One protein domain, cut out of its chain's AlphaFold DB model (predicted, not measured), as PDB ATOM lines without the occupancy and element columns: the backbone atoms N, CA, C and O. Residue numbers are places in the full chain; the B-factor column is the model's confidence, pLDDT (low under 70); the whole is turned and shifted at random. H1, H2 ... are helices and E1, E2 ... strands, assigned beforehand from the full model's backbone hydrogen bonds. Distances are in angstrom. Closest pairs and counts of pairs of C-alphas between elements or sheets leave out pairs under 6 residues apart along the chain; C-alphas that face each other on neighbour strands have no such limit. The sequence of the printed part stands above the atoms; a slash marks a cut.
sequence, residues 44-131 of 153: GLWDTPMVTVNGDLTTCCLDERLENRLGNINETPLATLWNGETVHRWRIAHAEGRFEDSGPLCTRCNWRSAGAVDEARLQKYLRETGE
ATOM      1  N   GLY A  44      -6.590 -12.990 -48.479       94.94
ATOM      2  CA  GLY A  44      -5.759 -13.300 -49.646       94.94
ATOM      3  C   GLY A  44      -4.316 -13.689 -49.298       94.94
ATOM      4  O   GLY A  44      -3.760 -14.599 -49.906       94.94
ATOM      5  N   LEU A  45      -3.742 -13.106 -48.237       96.62
ATOM      6  CA  LEU A  45      -2.407 -13.476 -47.738       96.62
ATOM      7  C   LEU A  45      -2.348 -14.875 -47.098       96.62
ATOM      8  O   LEU A  45      -1.265 -15.355 -46.760       96.62
ATOM      9  N   TRP A  46      -3.491 -15.525 -46.903       96.12
ATOM     10  CA  TRP A  46      -3.606 -16.870 -46.348       96.12
ATOM     11  C   TRP A  46      -4.103 -17.886 -47.374       96.12
ATOM     12  O   TRP A  46      -3.635 -19.023 -47.346       96.12
ATOM     13  N   ASP A  47      -4.994 -17.472 -48.276       94.12
ATOM     14  CA  ASP A  47      -5.802 -18.401 -49.072       94.12
ATOM     15  C   ASP A  47      -5.609 -18.292 -50.581       94.12
ATOM     16  O   ASP A  47      -6.031 -19.192 -51.302       94.12
ATOM     17  N   THR A  48      -4.972 -17.227 -51.080       93.56
ATOM     18  CA  THR A  48      -4.911 -16.971 -52.528       93.56
ATOM     19  C   THR A  48      -3.484 -16.847 -53.070       93.56
ATOM     20  O   THR A  48      -3.131 -15.787 -53.595       93.56
ATOM     21  N   PRO A  49      -2.641 -17.895 -52.984       96.00
ATOM     22  CA  PRO A  49      -1.442 -17.941 -53.809       96.00
ATOM     23  C   PRO A  49      -1.866 -18.047 -55.279       96.00
ATOM     24  O   PRO A  49      -2.575 -18.977 -55.664       96.00
ATOM     25  N   MET A  50      -1.439 -17.094 -56.102       96.81
ATOM     26  CA  MET A  50      -1.738 -17.078 -57.532       96.81
ATOM     27  C   MET A  50      -0.467 -17.262 -58.337       96.81
ATOM     28  O   MET A  50       0.478 -16.495 -58.183       96.81
ATOM     29  N   VAL A  51      -0.459 -18.270 -59.203       97.88
ATOM     30  CA  VAL A  51       0.666 -18.586 -60.083       97.88
ATOM     31  C   VAL A  51       0.269 -18.272 -61.520       97.88
ATOM     32  O   VAL A  51      -0.773 -18.728 -61.991       97.88
ATOM     33  N   THR A  52       1.081 -17.486 -62.218       97.00
ATOM     34  CA  THR A  52       0.882 -17.218 -63.648       97.00
ATOM     35  C   THR A  52       1.349 -18.390 -64.504       97.00
ATOM     36  O   THR A  52       2.091 -19.258 -64.051       97.00
ATOM     37  N   VAL A  53       0.982 -18.392 -65.787       97.25
ATOM     38  CA  VAL A  53       1.441 -19.412 -66.752       97.25
ATOM     39  C   VAL A  53       2.968 -19.485 -66.883       97.25
ATOM     40  O   VAL A  53       3.498 -20.540 -67.209       97.25
ATOM     41  N   ASN A  54       3.676 -18.393 -66.579       97.38
ATOM     42  CA  ASN A  54       5.140 -18.333 -66.604       97.38
ATOM     43  C   ASN A  54       5.777 -18.787 -65.277       97.38
ATOM     44  O   ASN A  54       7.000 -18.799 -65.149       97.38
ATOM     45  N   GLY A  55       4.966 -19.141 -64.279       98.31
ATOM     46  CA  GLY A  55       5.414 -19.580 -62.959       98.31
ATOM     47  C   GLY A  55       5.587 -18.461 -61.931       98.31
ATOM     48  O   GLY A  55       5.972 -18.750 -60.802       98.31
ATOM     49  N   ASP A  56       5.302 -17.196 -62.259       98.56
ATOM     50  CA  ASP A  56       5.392 -16.118 -61.267       98.56
ATOM     51  C   ASP A  56       4.301 -16.261 -60.202       98.56
ATOM     52  O   ASP A  56       3.122 -16.379 -60.533       98.56
ATOM     53  N   LEU A  57       4.698 -16.220 -58.931       98.56
ATOM     54  CA  LEU A  57       3.812 -16.287 -57.775       98.56
ATOM     55  C   LEU A  57       3.498 -14.879 -57.255       98.56
ATOM     56  O   LEU A  57       4.409 -14.093 -56.995       98.56
ATOM     57  N   THR A  58       2.220 -14.597 -57.015       97.44
ATOM     58  CA  THR A  58       1.724 -13.411 -56.301       97.44
ATOM     59  C   THR A  58       0.746 -13.798 -55.179       97.44
ATOM     60  O   THR A  58       0.321 -14.950 -55.064       97.44
ATOM     61  N   THR A  59       0.396 -12.836 -54.322       94.88
ATOM     62  CA  THR A  59      -0.451 -13.015 -53.135       94.88
ATOM     63  C   THR A  59      -1.936 -12.753 -53.337       94.88
ATOM     64  O   THR A  59      -2.687 -12.791 -52.360       94.88
ATOM     65  N   CYS A  60      -2.381 -12.382 -54.536       91.62
ATOM     66  CA  CYS A  60      -3.773 -11.996 -54.745       91.62
ATOM     67  C   CYS A  60      -4.247 -12.262 -56.175       91.62
ATOM     68  O   CYS A  60      -3.536 -11.981 -57.131       91.62
ATOM     69  N   CYS A  61      -5.495 -12.710 -56.323       87.19
ATOM     70  CA  CYS A  61      -6.173 -12.809 -57.620       87.19
ATOM     71  C   CYS A  61      -6.481 -11.451 -58.268       87.19
ATOM     72  O   CYS A  61      -6.725 -11.401 -59.465       87.19
ATOM     73  N   LEU A  62      -6.446 -10.362 -57.494       90.31
ATOM     74  CA  LEU A  62      -6.599  -8.995 -58.000       90.31
ATOM     75  C   LEU A  62      -5.268  -8.385 -58.468       90.31
ATOM     76  O   LEU A  62      -5.255  -7.253 -58.947       90.31
ATOM     77  N   ASP A  63      -4.148  -9.094 -58.302       94.25
ATOM     78  CA  ASP A  63      -2.821  -8.604 -58.671       94.25
ATOM     79  C   ASP A  63      -2.457  -8.939 -60.122       94.25
ATOM     80  O   ASP A  63      -1.471  -9.615 -60.414       94.25
ATOM     81  N   GLU A  64      -3.276  -8.448 -61.052       91.12
ATOM     82  CA  GLU A  64      -3.125  -8.689 -62.495       91.12
ATOM     83  C   GLU A  64      -1.781  -8.192 -63.052       91.12
ATOM     84  O   GLU A  64      -1.310  -8.671 -64.083       91.12
ATOM     85  N   ARG A  65      -1.161  -7.221 -62.373       95.38
ATOM     86  CA  ARG A  65       0.108  -6.595 -62.768       95.38
ATOM     87  C   ARG A  65       1.319  -7.138 -62.012       95.38
ATOM     88  O   ARG A  65       2.414  -6.624 -62.221       95.38
ATOM     89  N   LEU A  66       1.137  -8.162 -61.174       96.69
ATOM     90  CA  LEU A  66       2.206  -8.775 -60.383       96.69
ATOM     91  C   LEU A  66       2.958  -7.769 -59.493       96.69
ATOM     92  O   LEU A  66       4.168  -7.878 -59.289       96.69
ATOM     93  N   GLU A  67       2.257  -6.780 -58.943       97.00
ATOM     94  CA  GLU A  67       2.836  -5.787 -58.034       97.00
ATOM     95  C   GLU A  67       3.259  -6.401 -56.694       97.00
ATOM     96  O   GLU A  67       4.209  -5.938 -56.063       97.00
ATOM     97  N   ASN A  68       2.578  -7.466 -56.274       97.00
ATOM     98  CA  ASN A  68       2.895  -8.253 -55.087       97.00
ATOM     99  C   ASN A  68       3.697  -9.526 -55.435       97.00
ATOM    100  O   ASN A  68       3.665 -10.498 -54.673       97.00
ATOM    101  N   ARG A  69       4.399  -9.557 -56.578       97.69
ATOM    102  CA  ARG A  69       5.201 -10.715 -57.004       97.69
ATOM    103  C   ARG A  69       6.190 -11.146 -55.918       97.69
ATOM    104  O   ARG A  69       7.010 -10.356 -55.458       97.69
ATOM    105  N   LEU A  70       6.152 -12.430 -55.574       98.12
ATOM    106  CA  LEU A  70       7.032 -13.057 -54.587       98.12
ATOM    107  C   LEU A  70       8.254 -13.733 -55.220       98.12
ATOM    108  O   LEU A  70       9.286 -13.854 -54.569       98.12
ATOM    109  N   GLY A  71       8.141 -14.192 -56.467       98.12
ATOM    110  CA  GLY A  71       9.190 -14.938 -57.163       98.12
ATOM    111  C   GLY A  71       8.615 -15.843 -58.248       98.12
ATOM    112  O   GLY A  71       7.455 -15.679 -58.624       98.12
ATOM    113  N   ASN A  72       9.411 -16.799 -58.733       98.69
ATOM    114  CA  ASN A  72       8.995 -17.780 -59.734       98.69
ATOM    115  C   ASN A  72       9.105 -19.215 -59.186       98.69
ATOM    116  O   ASN A  72      10.133 -19.594 -58.622       98.69
ATOM    117  N   ILE A  73       8.051 -20.020 -59.356       98.62
ATOM    118  CA  ILE A  73       7.981 -21.379 -58.800       98.62
ATOM    119  C   ILE A  73       8.878 -22.394 -59.517       98.62
ATOM    120  O   ILE A  73       9.139 -23.463 -58.969       98.62
ATOM    121  N   ASN A  74       9.355 -22.068 -60.721       98.56
ATOM    122  CA  ASN A  74      10.321 -22.896 -61.444       98.56
ATOM    123  C   ASN A  74      11.737 -22.771 -60.854       98.56
ATOM    124  O   ASN A  74      12.591 -23.609 -61.127       98.56
ATOM    125  N   GLU A  75      11.981 -21.735 -60.047       98.62
ATOM    126  CA  GLU A  75      13.275 -21.451 -59.419       98.62
ATOM    127  C   GLU A  75      13.253 -21.751 -57.917       98.62
ATOM    128  O   GLU A  75      14.208 -22.298 -57.370       98.62
ATOM    129  N   THR A  76      12.165 -21.385 -57.232       98.56
ATOM    130  CA  THR A  76      12.016 -21.544 -55.779       98.56
ATOM    131  C   THR A  76      10.704 -22.257 -55.458       98.56
ATOM    132  O   THR A  76       9.662 -21.834 -55.958       98.56
ATOM    133  N   PRO A  77      10.689 -23.286 -54.587       98.56
ATOM    134  CA  PRO A  77       9.454 -23.978 -54.234       98.56
ATOM    135  C   PRO A  77       8.369 -23.016 -53.743       98.56
ATOM    136  O   PRO A  77       8.632 -22.141 -52.916       98.56
ATOM    137  N   LEU A  78       7.126 -23.230 -54.187       98.44
ATOM    138  CA  LEU A  78       5.976 -22.411 -53.783       98.44
ATOM    139  C   LEU A  78       5.894 -22.266 -52.260       98.44
ATOM    140  O   LEU A  78       5.692 -21.165 -51.760       98.44
ATOM    141  N   ALA A  79       6.098 -23.359 -51.519       98.00
ATOM    142  CA  ALA A  79       6.055 -23.355 -50.060       98.00
ATOM    143  C   ALA A  79       7.106 -22.425 -49.432       98.00
ATOM    144  O   ALA A  79       6.818 -21.792 -48.418       98.00
ATOM    145  N   THR A  80       8.290 -22.313 -50.037       98.50
ATOM    146  CA  THR A  80       9.359 -21.415 -49.588       98.50
ATOM    147  C   THR A  80       8.993 -19.957 -49.848       98.50
ATOM    148  O   THR A  80       9.148 -19.128 -48.958       98.50
ATOM    149  N   LEU A  81       8.452 -19.641 -51.029       98.50
ATOM    150  CA  LEU A  81       8.012 -18.280 -51.354       98.50
ATOM    151  C   LEU A  81       6.815 -17.847 -50.489       98.50
ATOM    152  O   LEU A  81       6.800 -16.749 -49.936       98.50
ATOM    153  N   TRP A  82       5.817 -18.722 -50.345       98.19
ATOM    154  CA  TRP A  82       4.553 -18.425 -49.666       98.19
ATOM    155  C   TRP A  82       4.663 -18.338 -48.142       98.19
ATOM    156  O   TRP A  82       3.937 -17.576 -47.502       98.19
ATOM    157  N   ASN A  83       5.555 -19.132 -47.551       96.62
ATOM    158  CA  ASN A  83       5.836 -19.094 -46.114       96.62
ATOM    159  C   ASN A  83       7.103 -18.295 -45.791       96.62
ATOM    160  O   ASN A  83       7.572 -18.328 -44.658       96.62
ATOM    161  N   GLY A  84       7.655 -17.596 -46.783       97.19
ATOM    162  CA  GLY A  84       8.844 -16.779 -46.626       97.19
ATOM    163  C   GLY A  84       8.586 -15.481 -45.864       97.19
ATOM    164  O   GLY A  84       7.448 -15.053 -45.646       97.19
ATOM    165  N   GLU A  85       9.690 -14.822 -45.527       97.12
ATOM    166  CA  GLU A  85       9.727 -13.614 -44.702       97.12
ATOM    167  C   GLU A  85       8.840 -12.481 -45.237       97.12
ATOM    168  O   GLU A  85       8.173 -11.785 -44.479       97.12
ATOM    169  N   THR A  86       8.768 -12.300 -46.558       97.62
ATOM    170  CA  THR A  86       7.931 -11.253 -47.165       97.62
ATOM    171  C   THR A  86       6.451 -11.437 -46.839       97.62
ATOM    172  O   THR A  86       5.807 -10.504 -46.362       97.62
ATOM    173  N   VAL A  87       5.908 -12.641 -47.051       98.00
ATOM    174  CA  VAL A  87       4.492 -12.914 -46.769       98.00
ATOM    175  C   VAL A  87       4.236 -12.890 -45.264       98.00
ATOM    176  O   VAL A  87       3.192 -12.395 -44.840       98.00
ATOM    177  N   HIS A  88       5.188 -13.362 -44.455       97.75
ATOM    178  CA  HIS A  88       5.115 -13.249 -43.002       97.75
ATOM    179  C   HIS A  88       4.957 -11.789 -42.555       97.75
ATOM    180  O   HIS A  88       3.933 -11.452 -41.959       97.75
ATOM    181  N   ARG A  89       5.876 -10.895 -42.946       97.75
ATOM    182  CA  ARG A  89       5.793  -9.460 -42.618       97.75
ATOM    183  C   ARG A  89       4.482  -8.834 -43.078       97.75
ATOM    184  O   ARG A  89       3.877  -8.062 -42.340       97.75
ATOM    185  N   TRP A  90       3.996  -9.193 -44.266       97.69
ATOM    186  CA  TRP A  90       2.719  -8.681 -44.769       97.69
ATOM    187  C   TRP A  90       1.522  -9.174 -43.955       97.69
ATOM    188  O   TRP A  90       0.596  -8.398 -43.714       97.69
ATOM    189  N   ARG A  91       1.526 -10.430 -43.491       97.44
ATOM    190  CA  ARG A  91       0.486 -10.946 -42.588       97.44
ATOM    191  C   ARG A  91       0.471 -10.172 -41.272       97.44
ATOM    192  O   ARG A  91      -0.615  -9.823 -40.817       97.44
ATOM    193  N   ILE A  92       1.639  -9.849 -40.713       96.56
ATOM    194  CA  ILE A  92       1.755  -9.057 -39.478       96.56
ATOM    195  C   ILE A  92       1.281  -7.615 -39.690       96.56
ATOM    196  O   ILE A  92       0.394  -7.153 -38.976       96.56
ATOM    197  N   ALA A  93       1.730  -6.962 -40.760       95.81
ATOM    198  CA  ALA A  93       1.269  -5.629 -41.139       95.81
ATOM    199  C   ALA A  93      -0.267  -5.560 -41.289       95.81
ATOM    200  O   ALA A  93      -0.915  -4.659 -40.754       95.81
ATOM    201  N   HIS A  94      -0.887  -6.555 -41.937       95.38
ATOM    202  CA  HIS A  94      -2.350  -6.661 -42.016       95.38
ATOM    203  C   HIS A  94      -3.001  -6.932 -40.659       95.38
ATOM    204  O   HIS A  94      -4.056  -6.360 -40.377       95.38
ATOM    205  N   ALA A  95      -2.391  -7.786 -39.836       94.38
ATOM    206  CA  ALA A  95      -2.855  -8.063 -38.485       94.38
ATOM    207  C   ALA A  95      -2.880  -6.795 -37.629       94.38
ATOM    208  O   ALA A  95      -3.726  -6.702 -36.758       94.38
ATOM    209  N   GLU A  96      -2.006  -5.822 -37.886       92.75
ATOM    210  CA  GLU A  96      -1.902  -4.561 -37.136       92.75
ATOM    211  C   GLU A  96      -2.608  -3.382 -37.819       92.75
ATOM    212  O   GLU A  96      -2.651  -2.273 -37.283       92.75
ATOM    213  N   GLY A  97      -3.180  -3.612 -39.002       92.56
ATOM    214  CA  GLY A  97      -3.835  -2.583 -39.805       92.56
ATOM    215  C   GLY A  97      -2.881  -1.581 -40.466       92.56
ATOM    216  O   GLY A  97      -3.349  -0.513 -40.858       92.56
ATOM    217  N   ARG A  98      -1.589  -1.914 -40.593       94.19
ATOM    218  CA  ARG A  98      -0.559  -1.143 -41.311       94.19
ATOM    219  C   ARG A  98      -0.472  -1.596 -42.770       94.19
ATOM    220  O   ARG A  98       0.452  -2.292 -43.178       94.19
ATOM    221  N   PHE A  99      -1.488  -1.290 -43.572       94.38
ATOM    222  CA  PHE A  99      -1.579  -1.791 -44.954       94.38
ATOM    223  C   PHE A  99      -0.527  -1.185 -45.897       94.38
ATOM    224  O   PHE A  99      -0.229  -1.761 -46.939       94.38
ATOM    225  N   GLU A 100       0.009  -0.028 -45.533       94.62
ATOM    226  CA  GLU A 100       1.130   0.662 -46.165       94.62
ATOM    227  C   GLU A 100       2.457  -0.098 -46.048       94.62
ATOM    228  O   GLU A 100       3.280  -0.013 -46.956       94.62
ATOM    229  N   ASP A 101       2.619  -0.906 -44.996       95.44
ATOM    230  CA  ASP A 101       3.823  -1.703 -44.739       95.44
ATOM    231  C   ASP A 101       3.758  -3.101 -45.391       95.44
ATOM    232  O   ASP A 101       4.643  -3.938 -45.181       95.44
ATOM    233  N   SER A 102       2.694  -3.394 -46.153       95.62
ATOM    234  CA  SER A 102       2.482  -4.698 -46.788       95.62
ATOM    235  C   SER A 102       2.805  -4.706 -48.292       95.62
ATOM    236  O   SER A 102       3.763  -4.072 -48.735       95.62
ATOM    237  N   GLY A 103       2.076  -5.493 -49.089       94.88
ATOM    238  CA  GLY A 103       2.280  -5.567 -50.536       94.88
ATOM    239  C   GLY A 103       1.903  -4.253 -51.231       94.88
ATOM    240  O   GLY A 103       0.897  -3.648 -50.847       94.88
ATOM    241  N   PRO A 104       2.628  -3.807 -52.275       95.38
ATOM    242  CA  PRO A 104       2.352  -2.539 -52.960       95.38
ATOM    243  C   PRO A 104       0.888  -2.356 -53.394       95.38
ATOM    244  O   PRO A 104       0.324  -1.264 -53.245       95.38
ATOM    245  N   LEU A 105       0.234  -3.428 -53.854       95.31
ATOM    246  CA  LEU A 105      -1.180  -3.401 -54.241       95.31
ATOM    247  C   LEU A 105      -2.113  -3.160 -53.042       95.31
ATOM    248  O   LEU A 105      -3.173  -2.541 -53.173       95.31
ATOM    249  N   CYS A 106      -1.738  -3.636 -51.854       94.56
ATOM    250  CA  CYS A 106      -2.572  -3.600 -50.656       94.56
ATOM    251  C   CYS A 106      -2.903  -2.176 -50.208       94.56
ATOM    252  O   CYS A 106      -3.990  -1.970 -49.660       94.56
ATOM    253  N   THR A 107      -2.031  -1.209 -50.494       93.50
ATOM    254  CA  THR A 107      -2.197   0.219 -50.164       93.50
ATOM    255  C   THR A 107      -3.464   0.839 -50.758       93.50
ATOM    256  O   THR A 107      -4.065   1.730 -50.161       93.50
ATOM    257  N   ARG A 108      -3.920   0.320 -51.903       92.56
ATOM    258  CA  ARG A 108      -5.076   0.822 -52.667       92.56
ATOM    259  C   ARG A 108      -6.133  -0.243 -52.971       92.56
ATOM    260  O   ARG A 108      -7.054  -0.010 -53.748       92.56
ATOM    261  N   CYS A 109      -6.006  -1.422 -52.369       91.44
ATOM    262  CA  CYS A 109      -6.895  -2.556 -52.597       91.44
ATOM    263  C   CYS A 109      -8.194  -2.448 -51.781       91.44
ATOM    264  O   CYS A 109      -8.179  -2.114 -50.594       91.44
ATOM    265  N   ASN A 110      -9.321  -2.821 -52.397       90.50
ATOM    266  CA  ASN A 110     -10.633  -2.827 -51.750       90.50
ATOM    267  C   ASN A 110     -10.936  -4.097 -50.930       90.50
ATOM    268  O   ASN A 110     -12.006  -4.133 -50.337       90.50
ATOM    269  N   TRP A 111     -10.036  -5.097 -50.911       89.88
ATOM    270  CA  TRP A 111     -10.021  -6.373 -50.151       89.88
ATOM    271  C   TRP A 111     -11.269  -7.277 -50.208       89.88
ATOM    272  O   TRP A 111     -11.184  -8.452 -49.857       89.88
ATOM    273  N   ARG A 112     -12.418  -6.779 -50.664       91.62
ATOM    274  CA  ARG A 112     -13.732  -7.424 -50.542       91.62
ATOM    275  C   ARG A 112     -13.822  -8.752 -51.284       91.62
ATOM    276  O   ARG A 112     -14.476  -9.653 -50.779       91.62
ATOM    277  N   SER A 113     -13.146  -8.891 -52.424       90.62
ATOM    278  CA  SER A 113     -13.136 -10.152 -53.179       90.62
ATOM    279  C   SER A 113     -12.377 -11.265 -52.459       90.62
ATOM    280  O   SER A 113     -12.745 -12.426 -52.583       90.62
ATOM    281  N   ALA A 114     -11.331 -10.920 -51.702       90.88
ATOM    282  CA  ALA A 114     -10.591 -11.886 -50.893       90.88
ATOM    283  C   ALA A 114     -11.284 -12.149 -49.547       90.88
ATOM    284  O   ALA A 114     -11.194 -13.248 -49.015       90.88
ATOM    285  N   GLY A 115     -11.984 -11.151 -49.001       92.56
ATOM    286  CA  GLY A 115     -12.638 -11.239 -47.700       92.56
ATOM    287  C   GLY A 115     -11.686 -11.008 -46.521       92.56
ATOM    288  O   GLY A 115     -10.503 -10.688 -46.680       92.56
ATOM    289  N   ALA A 116     -12.240 -11.126 -45.316       94.19
ATOM    290  CA  ALA A 116     -11.494 -11.034 -44.066       94.19
ATOM    291  C   ALA A 116     -10.946 -12.410 -43.680       94.19
ATOM    292  O   ALA A 116     -11.654 -13.410 -43.812       94.19
ATOM    293  N   VAL A 117      -9.710 -12.464 -43.179       94.81
ATOM    294  CA  VAL A 117      -9.214 -13.686 -42.535       94.81
ATOM    295  C   VAL A 117     -10.050 -13.970 -41.285       94.81
ATOM    296  O   VAL A 117     -10.438 -13.045 -40.568       94.81
ATOM    297  N   ASP A 118     -10.332 -15.246 -41.026       93.06
ATOM    298  CA  ASP A 118     -10.975 -15.661 -39.782       93.06
ATOM    299  C   ASP A 118     -10.126 -15.260 -38.564       93.06
ATOM    300  O   ASP A 118      -8.903 -15.434 -38.547       93.06
ATOM    301  N   GLU A 119     -10.787 -14.749 -37.525       90.50
ATOM    302  CA  GLU A 119     -10.115 -14.254 -36.324       90.50
ATOM    303  C   GLU A 119      -9.361 -15.375 -35.604       90.50
ATOM    304  O   GLU A 119      -8.206 -15.199 -35.219       90.50
ATOM    305  N   ALA A 120      -9.965 -16.557 -35.445       93.25
ATOM    306  CA  ALA A 120      -9.304 -17.660 -34.752       93.25
ATOM    307  C   ALA A 120      -8.046 -18.115 -35.505       93.25
ATOM    308  O   ALA A 120      -7.025 -18.422 -34.875       93.25
ATOM    309  N   ARG A 121      -8.087 -18.098 -36.842       95.00
ATOM    310  CA  ARG A 121      -6.921 -18.365 -37.691       95.00
ATOM    311  C   ARG A 121      -5.838 -17.301 -37.545       95.00
ATOM    312  O   ARG A 121      -4.670 -17.669 -37.408       95.00
ATOM    313  N   LEU A 122      -6.199 -16.019 -37.539       94.81
ATOM    314  CA  LEU A 122      -5.242 -14.931 -37.326       94.81
ATOM    315  C   LEU A 122      -4.560 -15.063 -35.959       94.81
ATOM    316  O   LEU A 122      -3.335 -15.043 -35.870       94.81
ATOM    317  N   GLN A 123      -5.342 -15.304 -34.908       92.94
ATOM    318  CA  GLN A 123      -4.825 -15.501 -33.556       92.94
ATOM    319  C   GLN A 123      -3.909 -16.716 -33.440       92.94
ATOM    320  O   GLN A 123      -2.900 -16.677 -32.738       92.94
ATOM    321  N   LYS A 124      -4.260 -17.817 -34.109       95.56
ATOM    322  CA  LYS A 124      -3.402 -19.003 -34.173       95.56
ATOM    323  C   LYS A 124      -2.071 -18.674 -34.839       95.56
ATOM    324  O   LYS A 124      -1.040 -19.012 -34.271       95.56
ATOM    325  N   TYR A 125      -2.104 -17.974 -35.972       95.69
ATOM    326  CA  TYR A 125      -0.901 -17.574 -36.697       95.69
ATOM    327  C   TYR A 125       0.045 -16.742 -35.826       95.69
ATOM    328  O   TYR A 125       1.201 -17.116 -35.677       95.69
ATOM    329  N   LEU A 126      -0.465 -15.685 -35.182       94.75
ATOM    330  CA  LEU A 126       0.336 -14.817 -34.313       94.75
ATOM    331  C   LEU A 126       0.999 -15.594 -33.165       94.75
ATOM    332  O   LEU A 126       2.192 -15.438 -32.915       94.75
ATOM    333  N   ARG A 127       0.258 -16.501 -32.511       94.81
ATOM    334  CA  ARG A 127       0.821 -17.366 -31.460       94.81
ATOM    335  C   ARG A 127       1.921 -18.284 -31.980       94.81
ATOM    336  O   ARG A 127       2.920 -18.468 -31.296       94.81
ATOM    337  N   GLU A 128       1.720 -18.884 -33.149       94.94
ATOM    338  CA  GLU A 128       2.670 -19.832 -33.742       94.94
ATOM    339  C   GLU A 128       3.956 -19.148 -34.212       94.94
ATOM    340  O   GLU A 128       5.019 -19.760 -34.143       94.94
ATOM    341  N   THR A 129       3.887 -17.883 -34.635       93.69
ATOM    342  CA  THR A 129       5.065 -17.106 -35.051       93.69
ATOM    343  C   THR A 129       5.724 -16.333 -33.910       93.69
ATOM    344  O   THR A 129       6.707 -15.642 -34.143       93.69
ATOM    345  N   GLY A 130       5.206 -16.429 -32.680       92.69
ATOM    346  CA  GLY A 130       5.710 -15.656 -31.539       92.69
ATOM    347  C   GLY A 130       5.441 -14.152 -31.652       92.69
ATOM    348  O   GLY A 130       6.059 -13.364 -30.941       92.69
ATOM    349  N   GLU A 131       4.515 -13.760 -32.524       89.25
ATOM    350  CA  GLU A 131       4.171 -12.368 -32.768       89.25
ATOM    351  C   GLU A 131       3.085 -11.927 -31.795       89.25
ATOM    352  O   GLU A 131       2.057 -12.586 -31.612       89.25
TER     353      GLU A 131
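What this domain is: This is residues 44 to 131 of the 153 residues of the protein "SPASM domain-containing protein" of Deltaproteobacteria bacterium (UniProt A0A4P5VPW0). Short helices and loops make a body with H1 and H3 nearest its middle, H5 at one end, and strand E1 toward the other, between short pairings with residues 50 to 51 and 71 to 72. The printed part has 88 residues, under half in named elements, mostly helix: H1, E1, H2, H3, H4, H5. It is compact, with a radius of gyration of the C-alphas of 12.7 A and spans of 34 by 27 by 20 A.

How they stand to each other: H1, residues 44 to 47, only just touches H3, residues 85 to 95, with 3 pairs of C-alphas within 8 A, closest Leu 45 and Arg 91 at 6.4 A. E1, residues 56 to 58, pairs with no named strand. H3 and H5, residues 119 to 128, are close but not clearly touching, closest C-alphas Ala 95 and Leu 122 at 7.4 A, opposite ways at a steep tilt of 46 degrees. H4, residues 104 to 108, touches no helix; nor does H2, residues 78 to 82. Every O i to N i+4 pair is within hydrogen-bond range in H2, H3 and H5; H4 has 0 of 1, but 1 of 2 O i to N i+3; H1 is too short.

Where its parts are: H1 begins at C-alpha 44 (-5.759, -13.300, -49.646). H3 spans 15.1 A, H5 14.2 A, ending at C-alpha 128 (2.670, -19.832, -33.742).

The domain as a whole: The C-alphas of Val 53 and Gly 130, the farthest apart, are 35.7 A apart. E1 to H2 is a long link. The printed part has no cut, and no printed residue is under 70 in pLDDT.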